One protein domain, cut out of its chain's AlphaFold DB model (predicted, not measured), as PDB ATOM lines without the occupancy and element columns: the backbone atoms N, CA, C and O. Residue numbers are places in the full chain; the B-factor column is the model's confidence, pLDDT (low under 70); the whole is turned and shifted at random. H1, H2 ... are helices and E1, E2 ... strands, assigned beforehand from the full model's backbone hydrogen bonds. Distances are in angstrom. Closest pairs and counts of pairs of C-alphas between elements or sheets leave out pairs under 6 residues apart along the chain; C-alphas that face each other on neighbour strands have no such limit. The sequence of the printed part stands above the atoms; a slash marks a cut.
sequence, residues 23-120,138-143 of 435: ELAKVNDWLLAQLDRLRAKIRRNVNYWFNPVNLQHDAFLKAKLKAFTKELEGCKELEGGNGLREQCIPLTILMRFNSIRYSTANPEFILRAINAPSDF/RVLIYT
ATOM      1  N   GLU A  23      33.157 -20.176  36.758       86.00
ATOM      2  CA  GLU A  23      31.920 -20.556  37.439       86.00
ATOM      3  C   GLU A  23      31.056 -19.336  37.776       86.00
ATOM      4  O   GLU A  23      29.840 -19.403  37.581       86.00
ATOM      5  N   LEU A  24      31.652 -18.202  38.174       85.06
ATOM      6  CA  LEU A  24      30.906 -16.964  38.427       85.06
ATOM      7  C   LEU A  24      30.238 -16.442  37.149       85.06
ATOM      8  O   LEU A  24      29.076 -16.044  37.190       85.06
ATOM      9  N   ALA A  25      30.927 -16.527  36.004       87.00
ATOM     10  CA  ALA A  25      30.361 -16.176  34.700       87.00
ATOM     11  C   ALA A  25      29.089 -16.990  34.384       87.00
ATOM     12  O   ALA A  25      28.046 -16.417  34.078       87.00
ATOM     13  N   LYS A  26      29.125 -18.318  34.577       91.62
ATOM     14  CA  LYS A  26      27.956 -19.203  34.375       91.62
ATOM     15  C   LYS A  26      26.796 -18.876  35.322       91.62
ATOM     16  O   LYS A  26      25.636 -19.021  34.937       91.62
ATOM     17  N   VAL A  27      27.092 -18.466  36.558       93.12
ATOM     18  CA  VAL A  27      26.070 -18.012  37.515       93.12
ATOM     19  C   VAL A  27      25.465 -16.684  37.055       93.12
ATOM     20  O   VAL A  27      24.242 -16.566  37.041       93.12
ATOM     21  N   ASN A  28      26.282 -15.725  36.611       90.56
ATOM     22  CA  ASN A  28      25.819 -14.437  36.093       90.56
ATOM     23  C   ASN A  28      24.907 -14.605  34.865       90.56
ATOM     24  O   ASN A  28      23.778 -14.115  34.863       90.56
ATOM     25  N   ASP A  29      25.328 -15.397  33.876       92.31
ATOM     26  CA  ASP A  29      24.524 -15.719  32.689       92.31
ATOM     27  C   ASP A  29      23.173 -16.351  33.071       92.31
ATOM     28  O   ASP A  29      22.125 -16.028  32.503       92.31
ATOM     29  N   TRP A  30      23.167 -17.238  34.073       94.62
ATOM     30  CA  TRP A  30      21.943 -17.863  34.574       94.62
ATOM     31  C   TRP A  30      21.012 -16.872  35.290       94.62
ATOM     32  O   TRP A  30      19.788 -16.971  35.125       94.62
ATOM     33  N   LEU A  31      21.572 -15.928  36.058       95.62
ATOM     34  CA  LEU A  31      20.843 -14.855  36.742       95.62
ATOM     35  C   LEU A  31      20.205 -13.902  35.724       95.62
ATOM     36  O   LEU A  31      18.990 -13.700  35.766       95.62
ATOM     37  N   LEU A  32      20.985 -13.406  34.757       92.44
ATOM     38  CA  LEU A  32      20.503 -12.573  33.649       92.44
ATOM     39  C   LEU A  32      19.372 -13.280  32.881       92.44
ATOM     40  O   LEU A  32      18.293 -12.713  32.697       92.44
ATOM     41  N   ALA A  33      19.542 -14.569  32.568       93.94
ATOM     42  CA  ALA A  33      18.497 -15.369  31.931       93.94
ATOM     43  C   ALA A  33      17.227 -15.547  32.794       93.94
ATOM     44  O   ALA A  33      16.135 -15.695  32.236       93.94
ATOM     45  N   GLN A  34      17.311 -15.535  34.134       94.88
ATOM     46  CA  GLN A  34      16.109 -15.501  34.986       94.88
ATOM     47  C   GLN A  34      15.445 -14.120  34.981       94.88
ATOM     48  O   GLN A  34      14.214 -14.053  34.894       94.88
ATOM     49  N   LEU A  35      16.223 -13.035  35.020       94.38
ATOM     50  CA  LEU A  35      15.697 -11.669  34.945       94.38
ATOM     51  C   LEU A  35      14.954 -11.439  33.622       94.38
ATOM     52  O   LEU A  35      13.824 -10.953  33.641       94.38
ATOM     53  N   ASP A  36      15.497 -11.883  32.489       94.88
ATOM     54  CA  ASP A  36      14.831 -11.744  31.187       94.88
ATOM     55  C   ASP A  36      13.570 -12.603  31.057       94.88
ATOM     56  O   ASP A  36      12.562 -12.154  30.499       94.88
ATOM     57  N   ARG A  37      13.551 -13.802  31.656       95.06
ATOM     58  CA  ARG A  37      12.320 -14.602  31.789       95.06
ATOM     59  C   ARG A  37      11.262 -13.879  32.618       95.06
ATOM     60  O   ARG A  37      10.079 -13.943  32.266       95.06
ATOM     61  N   LEU A  38      11.661 -13.184  33.687       96.19
ATOM     62  CA  LEU A  38      10.751 -12.410  34.528       96.19
ATOM     63  C   LEU A  38      10.220 -11.177  33.783       96.19
ATOM     64  O   LEU A  38       9.005 -10.986  33.728       96.19
ATOM     65  N   ARG A  39      11.091 -10.420  33.101       95.75
ATOM     66  CA  ARG A  39      10.712  -9.300  32.221       95.75
ATOM     67  C   ARG A  39       9.727  -9.747  31.136       95.75
ATOM     68  O   ARG A  39       8.676  -9.139  30.948       95.75
ATOM     69  N   ALA A  40      10.004 -10.865  30.461       95.00
ATOM     70  CA  ALA A  40       9.117 -11.447  29.450       95.00
ATOM     71  C   ALA A  40       7.792 -11.988  30.027       95.00
ATOM     72  O   ALA A  40       6.796 -12.073  29.307       95.00
ATOM     73  N   LYS A  41       7.745 -12.375  31.307       96.50
ATOM     74  CA  LYS A  41       6.498 -12.737  32.007       96.50
ATOM     75  C   LYS A  41       5.669 -11.491  32.337       96.50
ATOM     76  O   LYS A  41       4.469 -11.499  32.086       96.50
ATOM     77  N   ILE A  42       6.301 -10.423  32.831       96.62
ATOM     78  CA  ILE A  42       5.640  -9.136  33.107       96.62
ATOM     79  C   ILE A  42       5.051  -8.556  31.815       96.62
ATOM     80  O   ILE A  42       3.848  -8.313  31.782       96.62
ATOM     81  N   ARG A  43       5.835  -8.458  30.728       95.56
ATOM     82  CA  ARG A  43       5.342  -7.997  29.412       95.56
ATOM     83  C   ARG A  43       4.136  -8.797  28.919       95.56
ATOM     84  O   ARG A  43       3.131  -8.210  28.542       95.56
ATOM     85  N   ARG A  44       4.174 -10.134  28.993       96.12
ATOM     86  CA  ARG A  44       3.019 -10.977  28.617       96.12
ATOM     87  C   ARG A  44       1.790 -10.743  29.497       96.12
ATOM     88  O   ARG A  44       0.685 -10.747  28.972       96.12
ATOM     89  N   ASN A  45       1.964 -10.515  30.799       96.25
ATOM     90  CA  ASN A  45       0.850 -10.198  31.697       96.25
ATOM     91  C   ASN A  45       0.243  -8.818  31.395       96.25
ATOM     92  O   ASN A  45      -0.978  -8.694  31.389       96.25
ATOM     93  N   VAL A  46       1.069  -7.804  31.121       95.44
ATOM     94  CA  VAL A  46       0.617  -6.463  30.710       95.44
ATOM     95  C   VAL A  46      -0.138  -6.556  29.381       95.44
ATOM     96  O   VAL A  46      -1.313  -6.203  29.327       95.44
ATOM     97  N   ASN A  47       0.470  -7.150  28.350       94.69
ATOM     98  CA  ASN A  47      -0.156  -7.325  27.037       94.69
ATOM     99  C   ASN A  47      -1.434  -8.178  27.096       94.69
ATOM    100  O   ASN A  47      -2.334  -7.974  26.291       94.69
ATOM    101  N   TYR A  48      -1.545  -9.116  28.043       96.00
ATOM    102  CA  TYR A  48      -2.788  -9.846  28.283       96.00
ATOM    103  C   TYR A  48      -3.891  -8.912  28.800       96.00
ATOM    104  O   TYR A  48      -4.972  -8.902  28.219       96.00
ATOM    105  N   TRP A  49      -3.641  -8.105  29.836       93.94
ATOM    106  CA  TRP A  49      -4.659  -7.199  30.392       93.94
ATOM    107  C   TRP A  49      -5.080  -6.083  29.423       93.94
ATOM    108  O   TRP A  49      -6.256  -5.732  29.390       93.94
ATOM    109  N   PHE A  50      -4.153  -5.569  28.607       93.56
ATOM    110  CA  PHE A  50      -4.432  -4.517  27.614       93.56
ATOM    111  C   PHE A  50      -4.745  -5.034  26.207       93.56
ATOM    112  O   PHE A  50      -4.957  -4.236  25.298       93.56
ATOM    113  N   ASN A  51      -4.844  -6.354  26.012       93.94
ATOM    114  CA  ASN A  51      -5.408  -6.903  24.784       93.94
ATOM    115  C   ASN A  51      -6.852  -6.378  24.619       93.94
ATOM    116  O   ASN A  51      -7.624  -6.503  25.578       93.94
ATOM    117  N   PRO A  52      -7.257  -5.856  23.444       92.25
ATOM    118  CA  PRO A  52      -8.591  -5.293  23.234       92.25
ATOM    119  C   PRO A  52      -9.744  -6.201  23.684       92.25
ATOM    120  O   PRO A  52     -10.730  -5.707  24.225       92.25
ATOM    121  N   VAL A  53      -9.611  -7.525  23.541       94.25
ATOM    122  CA  VAL A  53     -10.622  -8.502  23.979       94.25
ATOM    123  C   VAL A  53     -10.748  -8.524  25.506       94.25
ATOM    124  O   VAL A  53     -11.842  -8.378  26.048       94.25
ATOM    125  N   ASN A  54      -9.632  -8.643  26.230       93.81
ATOM    126  CA  ASN A  54      -9.652  -8.673  27.696       93.81
ATOM    127  C   ASN A  54     -10.046  -7.312  28.279       93.81
ATOM    128  O   ASN A  54     -10.859  -7.255  29.201       93.81
ATOM    129  N   LEU A  55      -9.564  -6.220  27.682       91.62
ATOM    130  CA  LEU A  55      -9.954  -4.855  28.025       91.62
ATOM    131  C   LEU A  55     -11.464  -4.627  27.832       91.62
ATOM    132  O   LEU A  55     -12.088  -3.898  28.602       91.62
ATOM    133  N   GLN A  56     -12.086  -5.274  26.840       92.50
ATOM    134  CA  GLN A  56     -13.536  -5.234  26.652       92.50
ATOM    135  C   GLN A  56     -14.317  -5.998  27.734       92.50
ATOM    136  O   GLN A  56     -15.429  -5.573  28.065       92.50
ATOM    137  N   HIS A  57     -13.761  -7.061  28.315       95.69
ATOM    138  CA  HIS A  57     -14.448  -7.880  29.320       95.69
ATOM    139  C   HIS A  57     -14.131  -7.498  30.778       95.69
ATOM    140  O   HIS A  57     -14.974  -7.716  31.651       95.69
ATOM    141  N   ASP A  58     -12.982  -6.882  31.063       94.06
ATOM    142  CA  ASP A  58     -12.616  -6.458  32.418       94.06
ATOM    143  C   ASP A  58     -13.323  -5.149  32.824       94.06
ATOM    144  O   ASP A  58     -12.890  -4.027  32.536       94.06
ATOM    145  N   ALA A  59     -14.432  -5.303  33.550       93.25
ATOM    146  CA  ALA A  59     -15.195  -4.195  34.114       93.25
ATOM    147  C   ALA A  59     -14.418  -3.380  35.169       93.25
ATOM    148  O   ALA A  59     -14.672  -2.182  35.309       93.25
ATOM    149  N   PHE A  60     -13.474  -3.987  35.900       90.94
ATOM    150  CA  PHE A  60     -12.654  -3.291  36.895       90.94
ATOM    151  C   PHE A  60     -11.614  -2.399  36.212       90.94
ATOM    152  O   PHE A  60     -11.512  -1.218  36.550       90.94
ATOM    153  N   LEU A  61     -10.898  -2.931  35.216       89.06
ATOM    154  CA  LEU A  61      -9.929  -2.169  34.432       89.06
ATOM    155  C   LEU A  61     -10.618  -1.026  33.679       89.06
ATOM    156  O   LEU A  61     -10.186   0.119  33.794       89.06
ATOM    157  N   LYS A  62     -11.758  -1.288  33.025       90.88
ATOM    158  CA  LYS A  62     -12.595  -0.242  32.407       90.88
ATOM    159  C   LYS A  62     -13.026   0.845  33.389       90.88
ATOM    160  O   LYS A  62     -12.932   2.026  33.066       90.88
ATOM    161  N   ALA A  63     -13.498   0.473  34.581       91.25
ATOM    162  CA  ALA A  63     -13.912   1.442  35.594       91.25
ATOM    163  C   ALA A  63     -12.728   2.281  36.102       91.25
ATOM    164  O   ALA A  63     -12.887   3.478  36.342       91.25
ATOM    165  N   LYS A  64     -11.542   1.675  36.238       88.25
ATOM    166  CA  LYS A  64     -10.321   2.362  36.667       88.25
ATOM    167  C   LYS A  64      -9.757   3.295  35.603       88.25
ATOM    168  O   LYS A  64      -9.462   4.436  35.940       88.25
ATOM    169  N   LEU A  65      -9.691   2.857  34.348       87.06
ATOM    170  CA  LEU A  65      -9.310   3.714  33.227       87.06
ATOM    171  C   LEU A  65     -10.288   4.878  33.089       87.06
ATOM    172  O   LEU A  65      -9.859   6.017  33.119       87.06
ATOM    173  N   LYS A  66     -11.606   4.630  33.086       88.50
ATOM    174  CA  LYS A  66     -12.608   5.705  32.998       88.50
ATOM    175  C   LYS A  66     -12.540   6.703  34.161       88.50
ATOM    176  O   LYS A  66     -12.811   7.882  33.955       88.50
ATOM    177  N   ALA A  67     -12.209   6.251  35.373       87.44
ATOM    178  CA  ALA A  67     -11.979   7.149  36.503       87.44
ATOM    179  C   ALA A  67     -10.734   8.022  36.274       87.44
ATOM    180  O   ALA A  67     -10.825   9.236  36.412       87.44
ATOM    181  N   PHE A  68      -9.622   7.418  35.842       82.06
ATOM    182  CA  PHE A  68      -8.373   8.133  35.591       82.06
ATOM    183  C   PHE A  68      -8.462   9.081  34.384       82.06
ATOM    184  O   PHE A  68      -8.068  10.234  34.488       82.06
ATOM    185  N   THR A  69      -9.090   8.671  33.277       80.94
ATOM    186  CA  THR A  69      -9.386   9.557  32.138       80.94
ATOM    187  C   THR A  69     -10.225  10.754  32.571       80.94
ATOM    188  O   THR A  69      -9.987  11.848  32.090       80.94
ATOM    189  N   LYS A  70     -11.165  10.593  33.512       83.94
ATOM    190  CA  LYS A  70     -11.958  11.715  34.034       83.94
ATOM    191  C   LYS A  70     -11.146  12.650  34.945       83.94
ATOM    192  O   LYS A  70     -11.429  13.844  34.995       83.94
ATOM    193  N   GLU A  71     -10.165  12.125  35.678       77.56
ATOM    194  CA  GLU A  71      -9.205  12.933  36.442       77.56
ATOM    195  C   GLU A  71      -8.275  13.710  35.487       77.56
ATOM    196  O   GLU A  71      -8.102  14.919  35.652       77.56
ATOM    197  N   LEU A  72      -7.796  13.063  34.416       65.56
ATOM    198  CA  LEU A  72      -7.029  13.691  33.333       65.56
ATOM    199  C   LEU A  72      -7.845  14.691  32.499       65.56
ATOM    200  O   LEU A  72      -7.308  15.719  32.124       65.56
ATOM    201  N   GLU A  73      -9.141  14.481  32.258       72.12
ATOM    202  CA  GLU A  73     -10.017  15.473  31.600       72.12
ATOM    203  C   GLU A  73     -10.179  16.756  32.445       72.12
ATOM    204  O   GLU A  73     -10.539  17.808  31.916       72.12
ATOM    205  N   GLY A  74      -9.880  16.705  33.751       60.59
ATOM    206  CA  GLY A  74      -9.711  17.893  34.595       60.59
ATOM    207  C   GLY A  74      -8.374  18.621  34.377       60.59
ATOM    208  O   GLY A  74      -8.283  19.827  34.616       60.59
ATOM    209  N   CYS A  75      -7.356  17.912  33.885       51.19
ATOM    210  CA  CYS A  75      -6.054  18.438  33.482       51.19
ATOM    211  C   CYS A  75      -6.110  18.828  31.996       51.19
ATOM    212  O   CYS A  75      -5.784  18.036  31.117       51.19
ATOM    213  N   LYS A  76      -6.583  20.051  31.727       48.72
ATOM    214  CA  LYS A  76      -6.847  20.580  30.378       48.72
ATOM    215  C   LYS A  76      -5.830  20.163  29.304       48.72
ATOM    216  O   LYS A  76      -4.663  20.527  29.392       48.72
ATOM    217  N   GLU A  77      -6.366  19.556  28.246       44.31
ATOM    218  CA  GLU A  77      -5.960  19.755  26.846       44.31
ATOM    219  C   GLU A  77      -4.450  19.827  26.589       44.31
ATOM    220  O   GLU A  77      -3.893  20.845  26.180       44.31
ATOM    221  N   LEU A  78      -3.808  18.665  26.699       45.75
ATOM    222  CA  LEU A  78      -2.603  18.369  25.931       45.75
ATOM    223  C   LEU A  78      -3.004  18.029  24.490       45.75
ATOM    224  O   LEU A  78      -2.931  16.881  24.055       45.75
ATOM    225  N   GLU A  79      -3.488  19.036  23.758       45.03
ATOM    226  CA  GLU A  79      -3.851  18.913  22.342       45.03
ATOM    227  C   GLU A  79      -2.600  18.804  21.453       45.03
ATOM    228  O   GLU A  79      -2.231  19.715  20.711       45.03
ATOM    229  N   GLY A  80      -1.958  17.635  21.490       48.66
ATOM    230  CA  GLY A  80      -1.099  17.180  20.401       48.66
ATOM    231  C   GLY A  80      -1.952  16.990  19.143       48.66
ATOM    232  O   GLY A  80      -2.827  16.125  19.109       48.66
ATOM    233  N   GLY A  81      -1.714  17.805  18.113       48.22
ATOM    234  CA  GLY A  81      -2.627  18.041  16.979       48.22
ATOM    235  C   GLY A  81      -2.941  16.876  16.021       48.22
ATOM    236  O   GLY A  81      -3.435  17.131  14.926       48.22
ATOM    237  N   ASN A  82      -2.685  15.621  16.400       54.31
ATOM    238  CA  ASN A  82      -2.878  14.430  15.560       54.31
ATOM    239  C   ASN A  82      -4.117  13.586  15.926       54.31
ATOM    240  O   ASN A  82      -4.350  12.547  15.314       54.31
ATOM    241  N   GLY A  83      -4.918  13.985  16.923       55.44
ATOM    242  CA  GLY A  83      -6.197  13.335  17.264       55.44
ATOM    243  C   GLY A  83      -6.103  11.939  17.904       55.44
ATOM    244  O   GLY A  83      -7.111  11.420  18.389       55.44
ATOM    245  N   LEU A  84      -4.909  11.344  17.967       49.97
ATOM    246  CA  LEU A  84      -4.630  10.151  18.761       49.97
ATOM    247  C   LEU A  84      -4.670  10.517  20.249       49.97
ATOM    248  O   LEU A  84      -3.768  11.166  20.769       49.97
ATOM    249  N   ARG A  85      -5.729  10.089  20.942       58.00
ATOM    250  CA  ARG A  85      -5.807  10.180  22.404       58.00
ATOM    251  C   ARG A  85      -4.903   9.121  23.024       58.00
ATOM    252  O   ARG A  85      -5.315   7.969  23.173       58.00
ATOM    253  N   GLU A  86      -3.688   9.513  23.388       64.62
ATOM    254  CA  GLU A  86      -2.817   8.693  24.229       64.62
ATOM    255  C   GLU A  86      -3.520   8.388  25.559       64.62
ATOM    256  O   GLU A  86      -4.100   9.270  26.197       64.62
ATOM    257  N   GLN A  87      -3.516   7.118  25.967       72.25
ATOM    258  CA  GLN A  87      -4.110   6.693  27.231       72.25
ATOM    259  C   GLN A  87      -2.982   6.361  28.198       72.25
ATOM    260  O   GLN A  87      -2.390   5.281  28.150       72.25
ATOM    261  N   CYS A  88      -2.673   7.308  29.080       79.75
ATOM    262  CA  CYS A  88      -1.711   7.088  30.148       79.75
ATOM    263  C   CYS A  88      -2.365   6.326  31.309       79.75
ATOM    264  O   CYS A  88      -3.517   6.560  31.679       79.75
ATOM    265  N   ILE A  89      -1.634   5.350  31.844       84.94
ATOM    266  CA  ILE A  89      -2.107   4.376  32.824       84.94
ATOM    267  C   ILE A  89      -1.121   4.387  33.995       84.94
ATOM    268  O   ILE A  89       0.038   4.012  33.816       84.94
ATOM    269  N   PRO A  90      -1.541   4.770  35.212       87.56
ATOM    270  CA  PRO A  90      -0.655   4.765  36.363       87.56
ATOM    271  C   PRO A  90      -0.093   3.370  36.630       87.56
ATOM    272  O   PRO A  90      -0.837   2.388  36.744       87.56
ATOM    273  N   LEU A  91       1.221   3.288  36.843       91.00
ATOM    274  CA  LEU A  91       1.903   2.061  37.263       91.00
ATOM    275  C   LEU A  91       1.279   1.459  38.540       91.00
ATOM    276  O   LEU A  91       1.217   0.239  38.702       91.00
ATOM    277  N   THR A  92       0.710   2.302  39.404       90.81
ATOM    278  CA  THR A  92      -0.037   1.904  40.609       90.81
ATOM    279  C   THR A  92      -1.312   1.095  40.322       90.81
ATOM    280  O   THR A  92      -1.796   0.394  41.214       90.81
ATOM    281  N   ILE A  93      -1.862   1.147  39.101       91.06
ATOM    282  CA  ILE A  93      -2.921   0.236  38.634       91.06
ATOM    283  C   ILE A  93      -2.301  -1.107  38.243       91.06
ATOM    284  O   ILE A  93      -2.796  -2.147  38.681       91.06
ATOM    285  N   LEU A  94      -1.186  -1.104  37.501       92.94
ATOM    286  CA  LEU A  94      -0.499  -2.333  37.084       92.94
ATOM    287  C   LEU A  94      -0.077  -3.188  38.288       92.94
ATOM    288  O   LEU A  94      -0.312  -4.395  38.313       92.94
ATOM    289  N   MET A  95       0.454  -2.553  39.335       93.62
ATOM    290  CA  MET A  95       0.853  -3.217  40.585       93.62
ATOM    291  C   MET A  95      -0.316  -3.839  41.372       93.62
ATOM    292  O   MET A  95      -0.087  -4.676  42.246       93.62
ATOM    293  N   ARG A  96      -1.575  -3.473  41.079       92.38
ATOM    294  CA  ARG A  96      -2.762  -4.105  41.689       92.38
ATOM    295  C   ARG A  96      -3.147  -5.417  41.008       92.38
ATOM    296  O   ARG A  96      -3.850  -6.215  41.626       92.38
ATOM    297  N   PHE A  97      -2.692  -5.677  39.781       92.81
ATOM    298  CA  PHE A  97      -2.939  -6.963  39.137       92.81
ATOM    299  C   PHE A  97      -2.132  -8.063  39.816       92.81
ATOM    300  O   PHE A  97      -0.902  -8.055  39.801       92.81
ATOM    301  N   ASN A  98      -2.833  -9.074  40.331       94.56
ATOM    302  CA  ASN A  98      -2.222 -10.233  40.978       94.56
ATOM    303  C   ASN A  98      -1.131 -10.895  40.110       94.56
ATOM    304  O   ASN A  98      -0.087 -11.272  40.631       94.56
ATOM    305  N   SER A  99      -1.304 -10.984  38.785       95.06
ATOM    306  CA  SER A  99      -0.298 -11.582  37.892       95.06
ATOM    307  C   SER A  99       1.018 -10.788  37.814       95.06
ATOM    308  O   SER A  99       2.090 -11.388  37.667       95.06
ATOM    309  N   ILE A 100       0.964  -9.461  37.961       94.44
ATOM    310  CA  ILE A 100       2.139  -8.579  38.011       94.44
ATOM    311  C   ILE A 100       2.722  -8.575  39.431       94.44
ATOM    312  O   ILE A 100       3.905  -8.862  39.594       94.44
ATOM    313  N   ARG A 101       1.877  -8.397  40.456       94.56
ATOM    314  CA  ARG A 101       2.249  -8.400  41.883       94.56
ATOM    315  C   ARG A 101       2.914  -9.702  42.354       94.56
ATOM    316  O   ARG A 101       3.810  -9.664  43.187       94.56
ATOM    317  N   TYR A 102       2.505 -10.857  41.822       95.69
ATOM    318  CA  TYR A 102       3.162 -12.151  42.074       95.69
ATOM    319  C   TYR A 102       4.420 -12.385  41.218       95.69
ATOM    320  O   TYR A 102       5.018 -13.459  41.285       95.69
ATOM    321  N   SER A 103       4.799 -11.435  40.360       95.50
ATOM    322  CA  SER A 103       6.035 -11.495  39.573       95.50
ATOM    323  C   SER A 103       7.118 -10.588  40.164       95.50
ATOM    324  O   SER A 103       8.248 -11.038  40.283       95.50
ATOM    325  N   THR A 104       6.776  -9.373  40.595       96.31
ATOM    326  CA  THR A 104       7.649  -8.502  41.403       96.31
ATOM    327  C   THR A 104       6.801  -7.517  42.218       96.31
ATOM    328  O   THR A 104       5.652  -7.237  41.865       96.31
ATOM    329  N   ALA A 105       7.370  -6.989  43.303       94.56
ATOM    330  CA  ALA A 105       6.825  -5.854  44.047       94.56
ATOM    331  C   ALA A 105       7.493  -4.516  43.663       94.56
ATOM    332  O   ALA A 105       7.030  -3.465  44.102       94.56
ATOM    333  N   ASN A 106       8.561  -4.546  42.861       95.19
ATOM    334  CA  ASN A 106       9.374  -3.385  42.525       95.19
ATOM    335  C   ASN A 106       8.792  -2.621  41.309       95.19
ATOM    336  O   ASN A 106       8.745  -3.183  40.206       95.19
ATOM    337  N   PRO A 107       8.356  -1.351  41.467       94.12
ATOM    338  CA  PRO A 107       7.811  -0.552  40.367       94.12
ATOM    339  C   PRO A 107       8.839  -0.291  39.258       94.12
ATOM    340  O   PRO A 107       8.500  -0.399  38.078       94.12
ATOM    341  N   GLU A 108      10.099  -0.022  39.604       94.50
ATOM    342  CA  GLU A 108      11.157   0.186  38.613       94.50
ATOM    343  C   GLU A 108      11.418  -1.068  37.789       94.50
ATOM    344  O   GLU A 108      11.628  -0.976  36.580       94.50
ATOM    345  N   PHE A 109      11.374  -2.253  38.405       95.38
ATOM    346  CA  PHE A 109      11.547  -3.491  37.651       95.38
ATOM    347  C   PHE A 109      10.404  -3.698  36.650       95.38
ATOM    348  O   PHE A 109      10.652  -4.166  35.541       95.38
ATOM    349  N   ILE A 110       9.171  -3.308  36.992       95.75
ATOM    350  CA  ILE A 110       8.032  -3.341  36.063       95.75
ATOM    351  C   ILE A 110       8.263  -2.365  34.899       95.75
ATOM    352  O   ILE A 110       8.129  -2.776  33.749       95.75
ATOM    353  N   LEU A 111       8.677  -1.123  35.172       94.50
ATOM    354  CA  LEU A 111       9.006  -0.124  34.142       94.50
ATOM    355  C   LEU A 111      10.126  -0.613  33.214       94.50
ATOM    356  O   LEU A 111       9.942  -0.686  32.001       94.50
ATOM    357  N   ARG A 112      11.263  -1.045  33.779       94.12
ATOM    358  CA  ARG A 112      12.395  -1.595  33.017       94.12
ATOM    359  C   ARG A 112      11.998  -2.859  32.245       94.12
ATOM    360  O   ARG A 112      12.486  -3.064  31.142       94.12
ATOM    361  N   ALA A 113      11.113  -3.704  32.781       95.19
ATOM    362  CA  ALA A 113      10.607  -4.887  32.084       95.19
ATOM    363  C   ALA A 113       9.715  -4.542  30.890       95.19
ATOM    364  O   ALA A 113       9.779  -5.241  29.881       95.19
ATOM    365  N   ILE A 114       8.885  -3.507  31.019       94.50
ATOM    366  CA  ILE A 114       7.981  -3.022  29.976       94.50
ATOM    367  C   ILE A 114       8.773  -2.322  28.862       94.50
ATOM    368  O   ILE A 114       8.616  -2.689  27.700       94.50
ATOM    369  N   ASN A 115       9.673  -1.406  29.227       90.81
ATOM    370  CA  ASN A 115      10.486  -0.615  28.296       90.81
ATOM    371  C   ASN A 115      11.659  -1.399  27.685       90.81
ATOM    372  O   ASN A 115      12.290  -0.920  26.745       90.81
ATOM    373  N   ALA A 116      11.999  -2.577  28.224       88.88
ATOM    374  CA  ALA A 116      13.055  -3.409  27.662       88.88
ATOM    375  C   ALA A 116      12.755  -3.696  26.180       88.88
ATOM    376  O   ALA A 116      11.631  -4.116  25.871       88.88
ATOM    377  N   PRO A 117      13.738  -3.556  25.270       80.12
ATOM    378  CA  PRO A 117      13.541  -3.892  23.870       80.12
ATOM    379  C   PRO A 117      13.041  -5.334  23.731       80.12
ATOM    380  O   PRO A 117      13.382  -6.248  24.496       80.12
ATOM    381  N   SER A 118      12.131  -5.546  22.786       64.50
ATOM    382  CA  SER A 118      11.598  -6.871  22.488       64.50
ATOM    383  C   SER A 118      12.567  -7.623  21.572       64.50
ATOM    384  O   SER A 118      12.244  -7.888  20.415       64.50
ATOM    385  N   ASP A 119      13.729  -8.020  22.099       46.22
ATOM    386  CA  ASP A 119      14.738  -8.824  21.375       46.22
ATOM    387  C   ASP A 119      14.244 -10.243  21.016       46.22
ATOM    388  O   ASP A 119      14.920 -11.016  20.333       46.22
ATOM    389  N   PHE A 120      13.010 -10.562  21.414       42.94
ATOM    390  CA  PHE A 120      12.206 -11.720  21.029       42.94
ATOM    391  C   PHE A 120      11.814 -11.739  19.534       42.94
ATOM    392  O   PHE A 120      10.657 -11.956  19.201       42.94
ATOM    393  N   ARG A 138       1.915  -2.671  17.777       36.25
ATOM    394  CA  ARG A 138       2.903  -2.562  18.855       36.25
ATOM    395  C   ARG A 138       2.543  -1.424  19.801       36.25
ATOM    396  O   ARG A 138       2.700  -0.255  19.464       36.25
ATOM    397  N   VAL A 139       2.159  -1.787  21.023       35.00
ATOM    398  CA  VAL A 139       2.086  -0.844  22.143       35.00
ATOM    399  C   VAL A 139       3.505  -0.357  22.447       35.00
ATOM    400  O   VAL A 139       4.295  -1.061  23.077       35.00
ATOM    401  N   LEU A 140       3.839   0.832  21.951       31.47
ATOM    402  CA  LEU A 140       5.027   1.569  22.362       31.47
ATOM    403  C   LEU A 140       4.770   2.162  23.742       31.47
ATOM    404  O   LEU A 140       3.690   2.688  24.016       31.47
ATOM    405  N   ILE A 141       5.757   2.002  24.618       36.22
ATOM    406  CA  ILE A 141       5.675   2.416  26.008       36.22
ATOM    407  C   ILE A 141       6.952   3.170  26.342       36.22
ATOM    408  O   ILE A 141       8.055   2.651  26.173       36.22
ATOM    409  N   TYR A 142       6.773   4.403  26.801       33.44
ATOM    410  CA  TYR A 142       7.849   5.306  27.171       33.44
ATOM    411  C   TYR A 142       7.735   5.678  28.651       33.44
ATOM    412  O   TYR A 142       6.667   5.611  29.263       33.44
ATOM    413  N   THR A 143       8.858   6.077  29.236       31.45
ATOM    414  CA  THR A 143       8.927   6.604  30.601       31.45
ATOM    415  C   THR A 143       9.822   7.827  30.576       31.45
ATOM    416  O   THR A 143      10.949   7.754  30.088       31.45
TER     417      THR A 143
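AT A GLANCE: This is residues 23 to 120 and 138 to 143 of the 435 residues of the protein "HTH La-type RNA-binding domain-containing protein" of Gregarina niphandrodes (UniProt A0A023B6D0). One long helix, H1, makes the length of this loose domain; its residues 23 to 34 stick out as an arm, and its later half packs against the short helix H5 and against H6, which is set crosswise to it. Past the end of H1 the chain turns through short H2 into H3, then runs through a long loop whose residues 79 to 85 stick out, and folds back through the short strand E1 and H4 toward H5 and H6. The printed part has 104 residues, with six named helices and one named strand in the order H1, H2, H3, E1, H4, H5, H6, and its class is mostly helix. It is loose, with a radius of gyration of the C-alphas of 16.5 A, and elongated, spanning 57 by 30 by 23 A.

HOW THE PARTS SIT: H1, residues 23 to 49, touches H6, residues 107 to 115, with its residues 38 to 43 alone, about perpendicular at 82 degrees; the closest C-alphas are those of Arg 39 and Ala 113, 4.4 A apart. H1 also touches H5, residues 98 to 101, with residues 42 to 46 alone; the closest C-alphas, of Ile 42 and Ile 100, are 6.1 A apart. H2, residues 52 to 57, is close to H1 but not clearly touching, with the C-alphas of Trp 49 and Leu 55 at 6.3 A. H2 and H3, residues 59 to 72, only just touch, and only at the corner by their link, with 3 pairs of C-alphas within 8 A; the closest are those of Leu 55 and Lys 62, 6.9 A apart. E1, residues 87 to 90, pairs with no named strand; its closest C-alpha to H3 is that of Ile 89, 7.2 A from that of Leu 65. H4, residues 91 to 94, is close to H6 but not clearly touching, with the C-alphas of Leu 91 and Pro 107 at 7.2 A. H1 and H3 are only just apart, their closest C-alphas 8.3 A from each other. In H1, H2, H3 and H6 every O i to N i+4 pair is within hydrogen-bond range; H4 and H5 are too short for such a pair.

IN THESE COORDINATES: H1 begins at C-alpha 23 (31.920, -20.556, 37.439) and is 39.6 A long from first to last C-alpha. H3 is 19.7 A long and ends at C-alpha 72 (-7.029, 13.691, 33.333). E1 is 10.0 A long. H6 is 12.4 A long and ends at C-alpha 115 (10.486, -0.615, 28.296).

THE WHOLE: The two C-alphas farthest apart are those of Glu 23 and Lys 76, at 57.0 A. Residues 121 to 137 are not printed, and C-alphas 120 and 138 are 13.2 A apart across this cut. The link from H3 to E1, 14 residues, is long. The mean pLDDT of the printed part is 81.9; it is under 70 at residue 72, residues 74 to 86, 118 to 120 and 138 to 143.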